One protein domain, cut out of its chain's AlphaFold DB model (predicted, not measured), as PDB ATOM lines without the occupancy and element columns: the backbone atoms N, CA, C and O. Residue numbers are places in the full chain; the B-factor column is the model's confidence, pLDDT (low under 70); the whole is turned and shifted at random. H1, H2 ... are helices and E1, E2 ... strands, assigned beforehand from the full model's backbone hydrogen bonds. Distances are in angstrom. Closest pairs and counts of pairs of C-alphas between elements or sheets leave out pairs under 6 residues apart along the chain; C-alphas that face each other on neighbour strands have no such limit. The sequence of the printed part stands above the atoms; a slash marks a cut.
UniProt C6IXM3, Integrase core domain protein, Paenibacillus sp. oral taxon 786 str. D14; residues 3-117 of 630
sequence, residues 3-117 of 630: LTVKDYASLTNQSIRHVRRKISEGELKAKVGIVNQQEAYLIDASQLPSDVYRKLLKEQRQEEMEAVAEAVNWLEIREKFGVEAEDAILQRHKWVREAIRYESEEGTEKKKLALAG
ATOM      1  N   LEU A   3     264.007 253.460 282.390       79.38
ATOM      2  CA  LEU A   3     263.613 252.175 282.962       79.38
ATOM      3  C   LEU A   3     263.959 252.158 284.444       79.38
ATOM      4  O   LEU A   3     265.047 252.591 284.833       79.38
ATOM      5  N   THR A   4     263.082 251.603 285.280       85.12
ATOM      6  CA  THR A   4     263.468 251.342 286.667       85.12
ATOM      7  C   THR A   4     264.499 250.214 286.717       85.12
ATOM      8  O   THR A   4     264.592 249.381 285.815       85.12
ATOM      9  N   VAL A   5     265.253 250.127 287.815       81.25
ATOM     10  CA  VAL A   5     266.169 248.994 288.056       81.25
ATOM     11  C   VAL A   5     265.450 247.646 287.947       81.25
ATOM     12  O   VAL A   5     266.045 246.672 287.490       81.25
ATOM     13  N   LYS A   6     264.178 247.580 288.362       82.81
ATOM     14  CA  LYS A   6     263.371 246.359 288.301       82.81
ATOM     15  C   LYS A   6     263.061 245.977 286.852       82.81
ATOM     16  O   LYS A   6     263.251 244.819 286.496       82.81
ATOM     17  N   ASP A   7     262.683 246.953 286.032       77.88
ATOM     18  CA  ASP A   7     262.339 246.733 284.623       77.88
ATOM     19  C   ASP A   7     263.585 246.411 283.785       77.88
ATOM     20  O   ASP A   7     263.573 245.515 282.942       77.88
ATOM     21  N   TYR A   8     264.709 247.079 284.061       81.94
ATOM     22  CA  TYR A   8     265.992 246.768 283.426       81.94
ATOM     23  C   TYR A   8     266.460 245.347 283.777       81.94
ATOM     24  O   TYR A   8     266.918 244.603 282.907       81.94
ATOM     25  N   ALA A   9     266.321 244.949 285.046       83.00
ATOM     26  CA  ALA A   9     266.658 243.611 285.523       83.00
ATOM     27  C   ALA A   9     265.801 242.529 284.848       83.00
ATOM     28  O   ALA A   9     266.347 241.531 284.376       83.00
ATOM     29  N   SER A  10     264.487 242.747 284.725       82.00
ATOM     30  CA  SER A  10     263.600 241.802 284.038       82.00
ATOM     31  C   SER A  10     263.898 241.697 282.543       82.00
ATOM     32  O   SER A  10     263.939 240.591 282.013       82.00
ATOM     33  N   LEU A  11     264.163 242.818 281.864       80.00
ATOM     34  CA  LEU A  11     264.431 242.831 280.420       80.00
ATOM     35  C   LEU A  11     265.776 242.187 280.059       80.00
ATOM     36  O   LEU A  11     265.902 241.562 279.009       80.00
ATOM     37  N   THR A  12     266.781 242.315 280.927       80.00
ATOM     38  CA  THR A  12     268.124 241.743 280.711       80.00
ATOM     39  C   THR A  12     268.318 240.363 281.342       80.00
ATOM     40  O   THR A  12     269.404 239.796 281.225       80.00
ATOM     41  N   ASN A  13     267.285 239.821 282.000       81.12
ATOM     42  CA  ASN A  13     267.331 238.586 282.787       81.12
ATOM     43  C   ASN A  13     268.468 238.577 283.835       81.12
ATOM     44  O   ASN A  13     269.152 237.575 284.043       81.12
ATOM     45  N   GLN A  14     268.704 239.726 284.474       84.50
ATOM     46  CA  GLN A  14     269.704 239.908 285.529       84.50
ATOM     47  C   GLN A  14     269.009 240.099 286.878       84.50
ATOM     48  O   GLN A  14     267.874 240.561 286.956       84.50
ATOM     49  N   SER A  15     269.690 239.779 287.980       85.31
ATOM     50  CA  SER A  15     269.132 240.073 289.303       85.31
ATOM     51  C   SER A  15     269.167 241.579 289.590       85.31
ATOM     52  O   SER A  15     270.126 242.271 289.242       85.31
ATOM     53  N   ILE A  16     268.163 242.088 290.309       85.38
ATOM     54  CA  ILE A  16     268.094 243.500 290.740       85.38
ATOM     55  C   ILE A  16     269.382 243.915 291.473       85.38
ATOM     56  O   ILE A  16     269.887 245.019 291.277       85.38
ATOM     57  N   ARG A  17     269.953 243.013 292.285       82.94
ATOM     58  CA  ARG A  17     271.214 243.241 293.009       82.94
ATOM     59  C   ARG A  17     272.396 243.439 292.061       82.94
ATOM     60  O   ARG A  17     273.226 244.305 292.313       82.94
ATOM     61  N   HIS A  18     272.457 242.672 290.975       81.50
ATOM     62  CA  HIS A  18     273.509 242.779 289.968       81.50
ATOM     63  C   HIS A  18     273.403 244.087 289.169       81.50
ATOM     64  O   HIS A  18     274.410 244.752 288.955       81.50
ATOM     65  N   VAL A  19     272.186 244.516 288.817       82.00
ATOM     66  CA  VAL A  19     271.960 245.800 288.131       82.00
ATOM     67  C   VAL A  19     272.314 246.988 289.037       82.00
ATOM     68  O   VAL A  19     272.990 247.909 288.594       82.00
ATOM     69  N   ARG A  20     271.950 246.950 290.330       83.81
ATOM     70  CA  ARG A  20     272.377 247.980 291.304       83.81
ATOM     71  C   ARG A  20     273.892 248.030 291.469       83.81
ATOM     72  O   ARG A  20     274.444 249.121 291.576       83.81
ATOM     73  N   ARG A  21     274.554 246.870 291.458       84.38
ATOM     74  CA  ARG A  21     276.016 246.785 291.534       84.38
ATOM     75  C   ARG A  21     276.680 247.467 290.331       84.38
ATOM     76  O   ARG A  21     277.560 248.292 290.530       84.38
ATOM     77  N   LYS A  22     276.171 247.237 289.116       83.44
ATOM     78  CA  LYS A  22     276.639 247.917 287.895       83.44
ATOM     79  C   LYS A  22     276.453 249.435 287.921       83.44
ATOM     80  O   LYS A  22     277.271 250.156 287.362       83.44
ATOM     81  N   ILE A  23     275.406 249.931 288.583       84.62
ATOM     82  CA  ILE A  23     275.234 251.374 288.813       84.62
ATOM     83  C   ILE A  23     276.307 251.888 289.785       84.62
ATOM     84  O   ILE A  23     276.931 252.909 289.512       84.62
ATOM     85  N   SER A  24     276.563 251.182 290.895       80.94
ATOM     86  CA  SER A  24     277.591 251.586 291.873       80.94
ATOM     87  C   SER A  24     279.026 251.476 291.347       80.94
ATOM     88  O   SER A  24     279.879 252.255 291.753       80.94
ATOM     89  N   GLU A  25     279.281 250.533 290.437       82.81
ATOM     90  CA  GLU A  25     280.571 250.327 289.758       82.81
ATOM     91  C   GLU A  25     280.768 251.306 288.580       82.81
ATOM     92  O   GLU A  25     281.843 251.357 287.991       82.81
ATOM     93  N   GLY A  26     279.751 252.116 288.245       76.12
ATOM     94  CA  GLY A  26     279.805 253.128 287.184       76.12
ATOM     95  C   GLY A  26     279.611 252.590 285.759       76.12
ATOM     96  O   GLY A  26     279.668 253.366 284.806       76.12
ATOM     97  N   GLU A  27     279.347 251.291 285.601       79.25
ATOM     98  CA  GLU A  27     279.097 250.640 284.307       79.25
ATOM     99  C   GLU A  27     277.740 251.031 283.696       79.25
ATOM    100  O   GLU A  27     277.592 251.048 282.475       79.25
ATOM    101  N   LEU A  28     276.749 251.363 284.533       81.62
ATOM    102  CA  LEU A  28     275.437 251.862 284.109       81.62
ATOM    103  C   LEU A  28     275.182 253.257 284.677       81.62
ATOM    104  O   LEU A  28     275.209 253.472 285.889       81.62
ATOM    105  N   LYS A  29     274.860 254.207 283.799       84.00
ATOM    106  CA  LYS A  29     274.484 255.568 284.188       84.00
ATOM    107  C   LYS A  29     273.006 255.590 284.561       84.00
ATOM    108  O   LYS A  29     272.147 255.394 283.700       84.00
ATOM    109  N   ALA A  30     272.716 255.880 285.823       84.88
ATOM    110  CA  ALA A  30     271.355 256.061 286.311       84.88
ATOM    111  C   ALA A  30     271.173 257.447 286.936       84.88
ATOM    112  O   ALA A  30     272.095 257.989 287.543       84.88
ATOM    113  N   LYS A  31     269.972 258.008 286.803       86.06
ATOM    114  CA  LYS A  31     269.542 259.216 287.519       86.06
ATOM    115  C   LYS A  31     268.642 258.818 288.683       86.06
ATOM    116  O   LYS A  31     267.922 257.829 288.585       86.06
ATOM    117  N   VAL A  32     268.673 259.576 289.774       80.31
ATOM    118  CA  VAL A  32     267.701 259.406 290.861       80.31
ATOM    119  C   VAL A  32     266.446 260.185 290.486       80.31
ATOM    120  O   VAL A  32     266.516 261.383 290.218       80.31
ATOM    121  N   GLY A  33     265.315 259.490 290.419       78.88
ATOM    122  CA  GLY A  33     264.000 260.071 290.170       78.88
ATOM    123  C   GLY A  33     262.970 259.519 291.149       78.88
ATOM    124  O   GLY A  33     263.244 258.579 291.890       78.88
ATOM    125  N   ILE A  34     261.774 260.102 291.160       73.12
ATOM    126  CA  ILE A  34     260.684 259.655 292.033       73.12
ATOM    127  C   ILE A  34     259.746 258.764 291.220       73.12
ATOM    128  O   ILE A  34     259.164 259.208 290.233       73.12
ATOM    129  N   VAL A  35     259.571 257.518 291.655       67.50
ATOM    130  CA  VAL A  35     258.610 256.565 291.084       67.50
ATOM    131  C   VAL A  35     257.742 256.049 292.228       67.50
ATOM    132  O   VAL A  35     258.262 255.546 293.218       67.50
ATOM    133  N   ASN A  36     256.417 256.199 292.126       66.62
ATOM    134  CA  ASN A  36     255.458 255.822 293.179       66.62
ATOM    135  C   ASN A  36     255.781 256.422 294.564       66.62
ATOM    136  O   ASN A  36     255.763 255.720 295.569       66.62
ATOM    137  N   GLN A  37     256.085 257.727 294.608       64.94
ATOM    138  CA  GLN A  37     256.420 258.473 295.837       64.94
ATOM    139  C   GLN A  37     257.680 257.977 296.579       64.94
ATOM    140  O   GLN A  37     257.907 258.360 297.724       64.94
ATOM    141  N   GLN A  38     258.522 257.166 295.933       63.22
ATOM    142  CA  GLN A  38     259.804 256.709 296.470       63.22
ATOM    143  C   GLN A  38     260.944 257.031 295.501       63.22
ATOM    144  O   GLN A  38     260.760 257.036 294.282       63.22
ATOM    145  N   GLU A  39     262.129 257.300 296.045       74.62
ATOM    146  CA  GLU A  39     263.331 257.520 295.242       74.62
ATOM    147  C   GLU A  39     263.789 256.206 294.594       74.62
ATOM    148  O   GLU A  39     263.999 255.189 295.258       74.62
ATOM    149  N   ALA A  40     263.944 256.228 293.272       81.31
ATOM    150  CA  ALA A  40     264.356 255.091 292.466       81.31
ATOM    151  C   ALA A  40     265.421 255.502 291.442       81.31
ATOM    152  O   ALA A  40     265.415 256.611 290.907       81.31
ATOM    153  N   TYR A  41     266.327 254.574 291.133       83.25
ATOM    154  CA  TYR A  41     267.279 254.749 290.040       83.25
ATOM    155  C   TYR A  41     266.599 254.469 288.696       83.25
ATOM    156  O   TYR A  41     266.034 253.390 288.483       83.25
ATOM    157  N   LEU A  42     266.694 255.443 287.796       82.25
ATOM    158  CA  LEU A  42     266.182 255.428 286.435       82.25
ATOM    159  C   LEU A  42     267.351 255.301 285.454       82.25
ATOM    160  O   LEU A  42     268.246 256.149 285.425       82.25
ATOM    161  N   ILE A  43     267.358 254.223 284.675       84.50
ATOM    162  CA  ILE A  43     268.389 253.896 283.684       84.50
ATOM    163  C   ILE A  43     267.848 254.240 282.295       84.50
ATOM    164  O   ILE A  43     266.729 253.864 281.953       84.50
ATOM    165  N   ASP A  44     268.635 254.925 281.467       78.81
ATOM    166  CA  ASP A  44     268.233 255.194 280.081       78.81
ATOM    167  C   ASP A  44     268.167 253.881 279.276       78.81
ATOM    168  O   ASP A  44     269.129 253.111 279.249       78.81
ATOM    169  N   ALA A  45     267.047 253.629 278.599       72.00
ATOM    170  CA  ALA A  45     266.817 252.428 277.798       72.00
ATOM    171  C   ALA A  45     267.846 252.234 276.670       72.00
ATOM    172  O   ALA A  45     268.056 251.104 276.239       72.00
ATOM    173  N   SER A  46     268.528 253.297 276.227       72.81
ATOM    174  CA  SER A  46     269.655 253.211 275.282       72.81
ATOM    175  C   SER A  46     270.866 252.436 275.824       72.81
ATOM    176  O   SER A  46     271.710 252.013 275.037       72.81
ATOM    177  N   GLN A  47     270.941 252.208 277.141       80.75
ATOM    178  CA  GLN A  47     271.979 251.410 277.809       80.75
ATOM    179  C   GLN A  47     271.612 249.915 277.928       80.75
ATOM    180  O   GLN A  47     272.290 249.154 278.625       80.75
ATOM    181  N   LEU A  48     270.522 249.473 277.291       79.94
ATOM    182  CA  LEU A  48     270.214 248.050 277.143       79.94
ATOM    183  C   LEU A  48     271.102 247.411 276.060       79.94
ATOM    184  O   LEU A  48     271.425 248.065 275.067       79.94
ATOM    185  N   PRO A  49     271.435 246.112 276.185       79.62
ATOM    186  CA  PRO A  49     272.033 245.358 275.091       79.62
ATOM    187  C   PRO A  49     271.197 245.489 273.813       79.62
ATOM    188  O   PRO A  49     269.967 245.384 273.860       79.62
ATOM    189  N   SER A  50     271.861 245.689 272.672       70.06
ATOM    190  CA  SER A  50     271.239 246.007 271.377       70.06
ATOM    191  C   SER A  50     270.082 245.075 270.996       70.06
ATOM    192  O   SER A  50     269.087 245.523 270.426       70.06
ATOM    193  N   ASP A  51     270.185 243.790 271.333       71.00
ATOM    194  CA  ASP A  51     269.192 242.766 270.994       71.00
ATOM    195  C   ASP A  51     267.934 242.865 271.870       71.00
ATOM    196  O   ASP A  51     266.810 242.784 271.372       71.00
ATOM    197  N   VAL A  52     268.121 243.134 273.166       75.19
ATOM    198  CA  VAL A  52     267.040 243.356 274.138       75.19
ATOM    199  C   VAL A  52     266.336 244.680 273.851       75.19
ATOM    200  O   VAL A  52     265.108 244.738 273.830       75.19
ATOM    201  N   TYR A  53     267.101 245.727 273.537       73.19
ATOM    202  CA  TYR A  53     266.561 247.027 273.146       73.19
ATOM    203  C   TYR A  53     265.698 246.930 271.876       73.19
ATOM    204  O   TYR A  53     264.591 247.465 271.823       73.19
ATOM    205  N   ARG A  54     266.155 246.181 270.859       64.75
ATOM    206  CA  ARG A  54     265.376 245.919 269.635       64.75
ATOM    207  C   ARG A  54     264.097 245.126 269.906       64.75
ATOM    208  O   ARG A  54     263.099 245.375 269.233       64.75
ATOM    209  N   LYS A  55     264.119 244.176 270.846       72.69
ATOM    210  CA  LYS A  55     262.946 243.375 271.222       72.69
ATOM    211  C   LYS A  55     261.895 244.219 271.948       72.69
ATOM    212  O   LYS A  55     260.749 244.222 271.515       72.69
ATOM    213  N   LEU A  56     262.313 245.029 272.923       73.12
ATOM    214  CA  LEU A  56     261.452 245.994 273.617       73.12
ATOM    215  C   LEU A  56     260.759 246.949 272.629       73.12
ATOM    216  O   LEU A  56     259.554 247.160 272.697       73.12
ATOM    217  N   LEU A  57     261.511 247.484 271.660       66.56
ATOM    218  CA  LEU A  57     260.960 248.363 270.622       66.56
ATOM    219  C   LEU A  57     259.962 247.654 269.694       66.56
ATOM    220  O   LEU A  57     259.061 248.304 269.163       66.56
ATOM    221  N   LYS A  58     260.131 246.348 269.451       63.97
ATOM    222  CA  LYS A  58     259.188 245.549 268.656       63.97
ATOM    223  C   LYS A  58     257.908 245.256 269.431       63.97
ATOM    224  O   LYS A  58     256.842 245.430 268.859       63.97
ATOM    225  N   GLU A  59     258.017 244.854 270.694       66.00
ATOM    226  CA  GLU A  59     256.868 244.572 271.567       66.00
ATOM    227  C   GLU A  59     256.029 245.836 271.790       66.00
ATOM    228  O   GLU A  59     254.830 245.815 271.535       66.00
ATOM    229  N   GLN A  60     256.662 246.979 272.076       62.44
ATOM    230  CA  GLN A  60     255.959 248.266 272.146       62.44
ATOM    231  C   GLN A  60     255.284 248.639 270.825       62.44
ATOM    232  O   GLN A  60     254.145 249.089 270.816       62.44
ATOM    233  N   ARG A  61     255.960 248.436 269.685       56.97
ATOM    234  CA  ARG A  61     255.363 248.712 268.369       56.97
ATOM    235  C   ARG A  61     254.150 247.813 268.094       56.97
ATOM    236  O   ARG A  61     253.229 248.265 267.420       56.97
ATOM    237  N   GLN A  62     254.168 246.572 268.573       54.88
ATOM    238  CA  GLN A  62     253.090 245.600 268.400       54.88
ATOM    239  C   GLN A  62     251.874 245.958 269.268       54.88
ATOM    240  O   GLN A  62     250.788 246.124 268.720       54.88
ATOM    241  N   GLU A  63     252.071 246.193 270.570       58.81
ATOM    242  CA  GLU A  63     251.016 246.656 271.490       58.81
ATOM    243  C   GLU A  63     250.387 247.975 271.011       58.81
ATOM    244  O   GLU A  63     249.176 248.174 271.071       58.81
ATOM    245  N   GLU A  64     251.194 248.880 270.452       60.06
ATOM    246  CA  GLU A  64     250.712 250.135 269.871       60.06
ATOM    247  C   GLU A  64     249.884 249.929 268.593       60.06
ATOM    248  O   GLU A  64     248.950 250.691 268.342       60.06
ATOM    249  N   MET A  65     250.226 248.942 267.758       58.22
ATOM    250  CA  MET A  65     249.436 248.606 266.570       58.22
ATOM    251  C   MET A  65     248.103 247.958 266.947       58.22
ATOM    252  O   MET A  65     247.093 248.259 266.314       58.22
ATOM    253  N   GLU A  66     248.089 247.133 267.990       60.16
ATOM    254  CA  GLU A  66     246.876 246.527 268.542       60.16
ATOM    255  C   GLU A  66     245.960 247.590 269.169       60.16
ATOM    256  O   GLU A  66     244.783 247.662 268.819       60.16
ATOM    257  N   ALA A  67     246.504 248.530 269.948       60.94
ATOM    258  CA  ALA A  67     245.736 249.653 270.496       60.94
ATOM    259  C   ALA A  67     245.139 250.572 269.408       60.94
ATOM    260  O   ALA A  67     244.047 251.122 269.559       60.94
ATOM    261  N   VAL A  68     245.844 250.746 268.284       64.38
ATOM    262  CA  VAL A  68     245.330 251.472 267.111       64.38
ATOM    263  C   VAL A  68     244.215 250.692 266.404       64.38
ATOM    264  O   VAL A  68     243.255 251.303 265.928       64.38
ATOM    265  N   ALA A  69     244.327 249.365 266.337       60.56
ATOM    266  CA  ALA A  69     243.307 248.498 265.759       60.56
ATOM    267  C   ALA A  69     242.011 248.501 266.588       60.56
ATOM    268  O   ALA A  69     240.930 248.525 266.008       60.56
ATOM    269  N   GLU A  70     242.110 248.552 267.918       63.19
ATOM    270  CA  GLU A  70     240.949 248.556 268.823       63.19
ATOM    271  C   GLU A  70     240.222 249.908 268.899       63.19
ATOM    272  O   GLU A  70     239.011 249.953 269.114       63.19
ATOM    273  N   ALA A  71     240.927 251.027 268.710       66.50
ATOM    274  CA  ALA A  71     240.359 252.362 268.920       66.50
ATOM    275  C   ALA A  71     239.353 252.817 267.840       66.50
ATOM    276  O   ALA A  71     238.652 253.813 268.039       66.50
ATOM    277  N   VAL A  72     239.307 252.157 266.678       73.25
ATOM    278  CA  VAL A  72     238.513 252.589 265.515       73.25
ATOM    279  C   VAL A  72     237.886 251.382 264.815       73.25
ATOM    280  O   VAL A  72     238.549 250.377 264.586       73.25
ATOM    281  N   ASN A  73     236.621 251.498 264.392       78.12
ATOM    282  CA  ASN A  73     235.979 250.496 263.535       78.12
ATOM    283  C   ASN A  73     236.509 250.592 262.090       78.12
ATOM    284  O   ASN A  73     235.902 251.218 261.218       78.12
ATOM    285  N   TRP A  74     237.673 249.991 261.842       77.56
ATOM    286  CA  TRP A  74     238.339 250.013 260.534       77.56
ATOM    287  C   TRP A  74     237.519 249.349 259.423       77.56
ATOM    288  O   TRP A  74     237.597 249.783 258.274       77.56
ATOM    289  N   LEU A  75     236.694 248.349 259.758       72.75
ATOM    290  CA  LEU A  75     235.835 247.659 258.795       72.75
ATOM    291  C   LEU A  75     234.791 248.612 258.198       72.75
ATOM    292  O   LEU A  75     234.664 248.700 256.979       72.75
ATOM    293  N   GLU A  76     234.112 249.393 259.043       75.50
ATOM    294  CA  GLU A  76     233.124 250.376 258.586       75.50
ATOM    295  C   GLU A  76     233.761 251.486 257.737       75.50
ATOM    296  O   GLU A  76     233.183 251.921 256.736       75.50
ATOM    297  N   ILE A  77     234.973 251.927 258.098       78.94
ATOM    298  CA  ILE A  77     235.715 252.916 257.304       78.94
ATOM    299  C   ILE A  77     236.048 252.346 255.923       78.94
ATOM    300  O   ILE A  77     235.835 253.026 254.918       78.94
ATOM    301  N   ARG A  78     236.523 251.099 255.861       79.31
ATOM    302  CA  ARG A  78     236.906 250.434 254.615       79.31
ATOM    303  C   ARG A  78     235.718 250.211 253.686       79.31
ATOM    304  O   ARG A  78     235.832 250.481 252.494       79.31
ATOM    305  N   GLU A  79     234.586 249.756 254.213       73.44
ATOM    306  CA  GLU A  79     233.385 249.494 253.411       73.44
ATOM    307  C   GLU A  79     232.768 250.774 252.838       73.44
ATOM    308  O   GLU A  79     232.363 250.796 251.676       73.44
ATOM    309  N   LYS A  80     232.699 251.851 253.632       77.94
ATOM    310  CA  LYS A  80     231.998 253.083 253.230       77.94
ATOM    311  C   LYS A  80     232.886 254.109 252.533       77.94
ATOM    312  O   LYS A  80     232.393 254.862 251.698       77.94
ATOM    313  N   PHE A  81     234.169 254.172 252.887       78.44
ATOM    314  CA  PHE A  81     235.104 255.192 252.393       78.44
ATOM    315  C   PHE A  81     236.293 254.615 251.616       78.44
ATOM    316  O   PHE A  81     237.083 255.385 251.072       78.44
ATOM    317  N   GLY A  82     236.403 253.287 251.521       80.31
ATOM    318  CA  GLY A  82     237.444 252.600 250.765       80.31
ATOM    319  C   GLY A  82     238.776 252.468 251.509       80.31
ATOM    320  O   GLY A  82     239.023 253.090 252.543       80.31
ATOM    321  N   VAL A  83     239.663 251.649 250.939       75.38
ATOM    322  CA  VAL A  83     241.000 251.353 251.493       75.38
ATOM    323  C   VAL A  83     241.889 252.605 251.528       75.38
ATOM    324  O   VAL A  83     242.645 252.810 252.471       75.38
ATOM    325  N   GLU A  84     241.731 253.514 250.563       79.44
ATOM    326  CA  GLU A  84     242.506 254.762 250.496       79.44
ATOM    327  C   GLU A  84     242.279 255.673 251.716       79.44
ATOM    328  O   GLU A  84     243.187 256.380 252.163       79.44
ATOM    329  N   ALA A  85     241.065 255.663 252.279       78.88
ATOM    330  CA  ALA A  85     240.734 256.450 253.459       78.88
ATOM    331  C   ALA A  85     241.402 255.890 254.724       78.88
ATOM    332  O   ALA A  85     241.914 256.663 255.537       78.88
ATOM    333  N   GLU A  86     241.430 254.563 254.863       79.00
ATOM    334  CA  GLU A  86     242.157 253.847 255.917       79.00
ATOM    335  C   GLU A  86     243.658 254.164 255.841       79.00
ATOM    336  O   GLU A  86     244.245 254.652 256.814       79.00
ATOM    337  N   ASP A  87     244.251 254.024 254.654       79.12
ATOM    338  CA  ASP A  87     245.664 254.324 254.411       79.12
ATOM    339  C   ASP A  87     246.009 255.778 254.738       79.12
ATOM    340  O   ASP A  87     247.023 256.062 255.383       79.12
ATOM    341  N   ALA A  88     245.150 256.726 254.362       83.94
ATOM    342  CA  ALA A  88     245.360 258.137 254.661       83.94
ATOM    343  C   ALA A  88     245.353 258.433 256.173       83.94
ATOM    344  O   ALA A  88     246.105 259.303 256.631       83.94
ATOM    345  N   ILE A  89     244.524 257.740 256.962       85.12
ATOM    346  CA  ILE A  89     244.478 257.894 258.426       85.12
ATOM    347  C   ILE A  89     245.743 257.300 259.055       85.12
ATOM    348  O   ILE A  89     246.390 257.961 259.873       85.12
ATOM    349  N   LEU A  90     246.152 256.106 258.619       82.62
ATOM    350  CA  LEU A  90     247.369 255.446 259.096       82.62
ATOM    351  C   LEU A  90     248.637 256.235 258.735       82.62
ATOM    352  O   LEU A  90     249.558 256.352 259.544       82.62
ATOM    353  N   GLN A  91     248.690 256.846 257.550       83.88
ATOM    354  CA  GLN A  91     249.805 257.714 257.161       83.88
ATOM    355  C   GLN A  91     249.879 258.982 258.017       83.88
ATOM    356  O   GLN A  91     250.962 259.356 258.475       83.88
ATOM    357  N   ARG A  92     248.736 259.614 258.328       88.56
ATOM    358  CA  ARG A  92     248.706 260.751 259.265       88.56
ATOM    359  C   ARG A  92     249.206 260.359 260.647       88.56
ATOM    360  O   ARG A  92     249.968 261.118 261.243       88.56
ATOM    361  N   HIS A  93     248.811 259.186 261.139       86.69
ATOM    362  CA  HIS A  93     249.281 258.648 262.416       86.69
ATOM    363  C   HIS A  93     250.806 258.509 262.446       86.69
ATOM    364  O   HIS A  93     251.451 259.030 263.361       86.69
ATOM    365  N   LYS A  94     251.399 257.930 261.394       84.56
ATOM    366  CA  LYS A  94     252.859 257.806 261.247       84.56
ATOM    367  C   LYS A  94     253.563 259.164 261.301       84.56
ATOM    368  O   LYS A  94     254.514 259.327 262.068       84.56
ATOM    369  N   TRP A  95     253.086 260.149 260.538       88.19
ATOM    370  CA  TRP A  95     253.691 261.487 260.504       88.19
ATOM    371  C   TRP A  95     253.581 262.219 261.838       88.19
ATOM    372  O   TRP A  95     254.537 262.854 262.277       88.19
ATOM    373  N   VAL A  96     252.437 262.115 262.513       87.31
ATOM    374  CA  VAL A  96     252.228 262.750 263.818       87.31
ATOM    375  C   VAL A  96     253.124 262.132 264.884       87.31
ATOM    376  O   VAL A  96     253.731 262.864 265.663       87.31
ATOM    377  N   ARG A  97     253.302 260.807 264.884       83.06
ATOM    378  CA  ARG A  97     254.244 260.142 265.795       83.06
ATOM    379  C   ARG A  97     255.694 260.527 265.541       83.06
ATOM    380  O   ARG A  97     256.471 260.663 266.482       83.06
ATOM    381  N   GLU A  98     256.083 260.683 264.281       82.31
ATOM    382  CA  GLU A  98     257.403 261.210 263.937       82.31
ATOM    383  C   GLU A  98     257.576 262.651 264.442       82.31
ATOM    384  O   GLU A  98     258.581 262.964 265.072       82.31
ATOM    385  N   ALA A  99     256.552 263.493 264.289       84.50
ATOM    386  CA  ALA A  99     256.565 264.860 264.801       84.50
ATOM    387  C   ALA A  99     256.634 264.937 266.338       84.50
ATOM    388  O   ALA A  99     257.285 265.843 266.859       84.50
ATOM    389  N   ILE A 100     255.983 264.017 267.060       83.12
ATOM    390  CA  ILE A 100     256.038 263.935 268.529       83.12
ATOM    391  C   ILE A 100     257.432 263.503 268.999       83.12
ATOM    392  O   ILE A 100     257.945 264.074 269.953       83.12
ATOM    393  N   ARG A 101     258.092 262.566 268.305       79.75
ATOM    394  CA  ARG A 101     259.469 262.151 268.643       79.75
ATOM    395  C   ARG A 101     260.467 263.309 268.593       79.75
ATOM    396  O   ARG A 101     261.332 263.408 269.455       79.75
ATOM    397  N   TYR A 102     260.295 264.236 267.654       81.50
ATOM    398  CA  TYR A 102     261.151 265.420 267.570       81.50
ATOM    399  C   TYR A 102     260.982 266.406 268.740       81.50
ATOM    400  O   TYR A 102     261.804 267.311 268.872       81.50
ATOM    401  N   GLU A 103     259.958 266.264 269.593       76.88
ATOM    402  CA  GLU A 103     259.772 267.116 270.784       76.88
ATOM    403  C   GLU A 103     260.799 266.854 271.885       76.88
ATOM    404  O   GLU A 103     261.090 267.762 272.653       76.88
ATOM    405  N   SER A 104     261.377 265.650 271.940       64.56
ATOM    406  CA  SER A 104     262.430 265.294 272.897       64.56
ATOM    407  C   SER A 104     263.853 265.567 272.393       64.56
ATOM    408  O   SER A 104     264.813 265.267 273.095       64.56
ATOM    409  N   GLU A 105     264.013 266.101 271.179       73.50
ATOM    410  CA  GLU A 105     265.315 266.298 270.531       73.50
ATOM    411  C   GLU A 105     265.653 267.786 270.343       73.50
ATOM    412  O   GLU A 105     264.776 268.593 270.035       73.50
ATOM    413  N   GLU A 106     266.938 268.152 270.411       54.72
ATOM    414  CA  GLU A 106     267.390 269.509 270.070       54.72
ATOM    415  C   GLU A 106     267.031 269.878 268.615       54.72
ATOM    416  O   GLU A 106     267.132 269.063 267.685       54.72
ATOM    417  N   GLY A 107     266.589 271.125 268.410       69.44
ATOM    418  CA  GLY A 107     266.173 271.630 267.097       69.44
ATOM    419  C   GLY A 107     264.772 271.192 266.646       69.44
ATOM    420  O   GLY A 107     264.504 271.175 265.440       69.44
ATOM    421  N   THR A 108     263.873 270.865 267.585       74.19
ATOM    422  CA  THR A 108     262.482 270.421 267.358       74.19
ATOM    423  C   THR A 108     261.757 271.188 266.252       74.19
ATOM    424  O   THR A 108     261.129 270.595 265.375       74.19
ATOM    425  N   GLU A 109     261.833 272.521 266.273       72.88
ATOM    426  CA  GLU A 109     261.060 273.358 265.358       72.88
ATOM    427  C   GLU A 109     261.558 273.257 263.909       72.88
ATOM    428  O   GLU A 109     260.743 273.158 262.987       72.88
ATOM    429  N   LYS A 110     262.881 273.174 263.707       79.06
ATOM    430  CA  LYS A 110     263.496 272.951 262.387       79.06
ATOM    431  C   LYS A 110     263.170 271.553 261.851       79.06
ATOM    432  O   LYS A 110     262.840 271.416 260.676       79.06
ATOM    433  N   LYS A 111     263.180 270.527 262.713       80.94
ATOM    434  CA  LYS A 111     262.848 269.136 262.344       80.94
ATOM    435  C   LYS A 111     261.374 268.963 261.966       80.94
ATOM    436  O   LYS A 111     261.069 268.368 260.935       80.94
ATOM    437  N   LYS A 112     260.450 269.558 262.729       83.56
ATOM    438  CA  LYS A 112     259.014 269.578 262.385       83.56
ATOM    439  C   LYS A 112     258.739 270.356 261.094       83.56
ATOM    440  O   LYS A 112     257.851 269.968 260.339       83.56
ATOM    441  N   LEU A 113     259.492 271.427 260.823       84.19
ATOM    442  CA  LEU A 113     259.386 272.187 259.574       84.19
ATOM    443  C   LEU A 113     259.868 271.370 258.363       84.19
ATOM    444  O   LEU A 113     259.170 271.318 257.353       84.19
ATOM    445  N   ALA A 114     261.004 270.680 258.488       83.62
ATOM    446  CA  ALA A 114     261.507 269.772 257.457       83.62
ATOM    447  C   ALA A 114     260.540 268.601 257.203       83.62
ATOM    448  O   ALA A 114     260.267 268.261 256.053       83.62
ATOM    449  N   LEU A 115     259.955 268.034 258.267       85.81
ATOM    450  CA  LEU A 115     258.935 266.990 258.162       85.81
ATOM    451  C   LEU A 115     257.690 267.485 257.419       85.81
ATOM    452  O   LEU A 115     257.220 266.796 256.519       85.81
ATOM    453  N   ALA A 116     257.187 268.677 257.759       87.31
ATOM    454  CA  ALA A 116     256.043 269.293 257.086       87.31
ATOM    455  C   ALA A 116     256.311 269.511 255.582       87.31
ATOM    456  O   ALA A 116     255.458 269.185 254.757       87.31
ATOM    457  N   GLY A 117     257.520 269.969 255.230       84.56
ATOM    458  CA  GLY A 117     257.967 270.098 253.840       84.56
ATOM    459  C   GLY A 117     258.029 268.756 253.105       84.56
ATOM    460  O   GLY A 117     257.495 268.639 252.006       84.56
TER     461      GLY A 117
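This is residues 3 to 117 of the 630 residues of the protein "Integrase core domain protein" of Paenibacillus sp. oral taxon 786 str. D14 (UniProt C6IXM3). A small head, made of H1, H2 and the two-stranded hairpin of E1 and E2, is followed by the long helix H3, an arm that runs away from it; beyond H4 the long helix H5 folds back, making an open V with H3, and H6 turns back along the last part of H5. The printed part has 115 residues, with named elements in the order H1, H2, E1, E2, H3, H4, H5, H6; the sheet is antiparallel and the class is mostly helix. It is only just loose, close to extended, with a radius of gyration of the C-alphas of 19.5 A and spans of 59 by 34 by 31 A.

H1 is residues 5 to 12, beginning at C-alpha 5 (266.169, 248.994, 288.056), and H2 is residues 16 to 24. E1 is residues 30 to 35 and E2 residues 38 to 44. H3, residues 50 to 70, is 30.5 A long. H4 is residues 74 to 81. H5, residues 83 to 104, is 33.3 A long. H6, residues 108 to 117, ends at C-alpha 117 (257.967, 270.098, 253.840).

H1 and H2 touch, closest at the C-alphas of Ala 9 and Ile 16, 5.4 A, and are only just about perpendicular at 73 degrees. In the hairpin E1 and E2, N 33 and O 40 are within hydrogen-bond range at 2.9 A. H5 touches H4 with residues 85 to 86 alone, closest at the C-alphas of Arg 78 and Glu 86, 6.4 A. H5 and H6 form a helical hairpin at a shallow tilt of 24 degrees, closest at the C-alphas of Tyr 102 and Thr 108, 5.2 A. H3 and H5 are apart. Every O i to N i+4 pair is within hydrogen-bond range in H1, H2, H3, H4 and H6, and 16 of 18 in H5.

The C-alphas farthest apart, of Glu 25 and Lys 80, are 60.8 A apart. The printed part has no cut, and its links are tight. Residues 57 to 67 of H3 stand free; pLDDT is under 70 in 23 printed residues, among them residues 57 to 71.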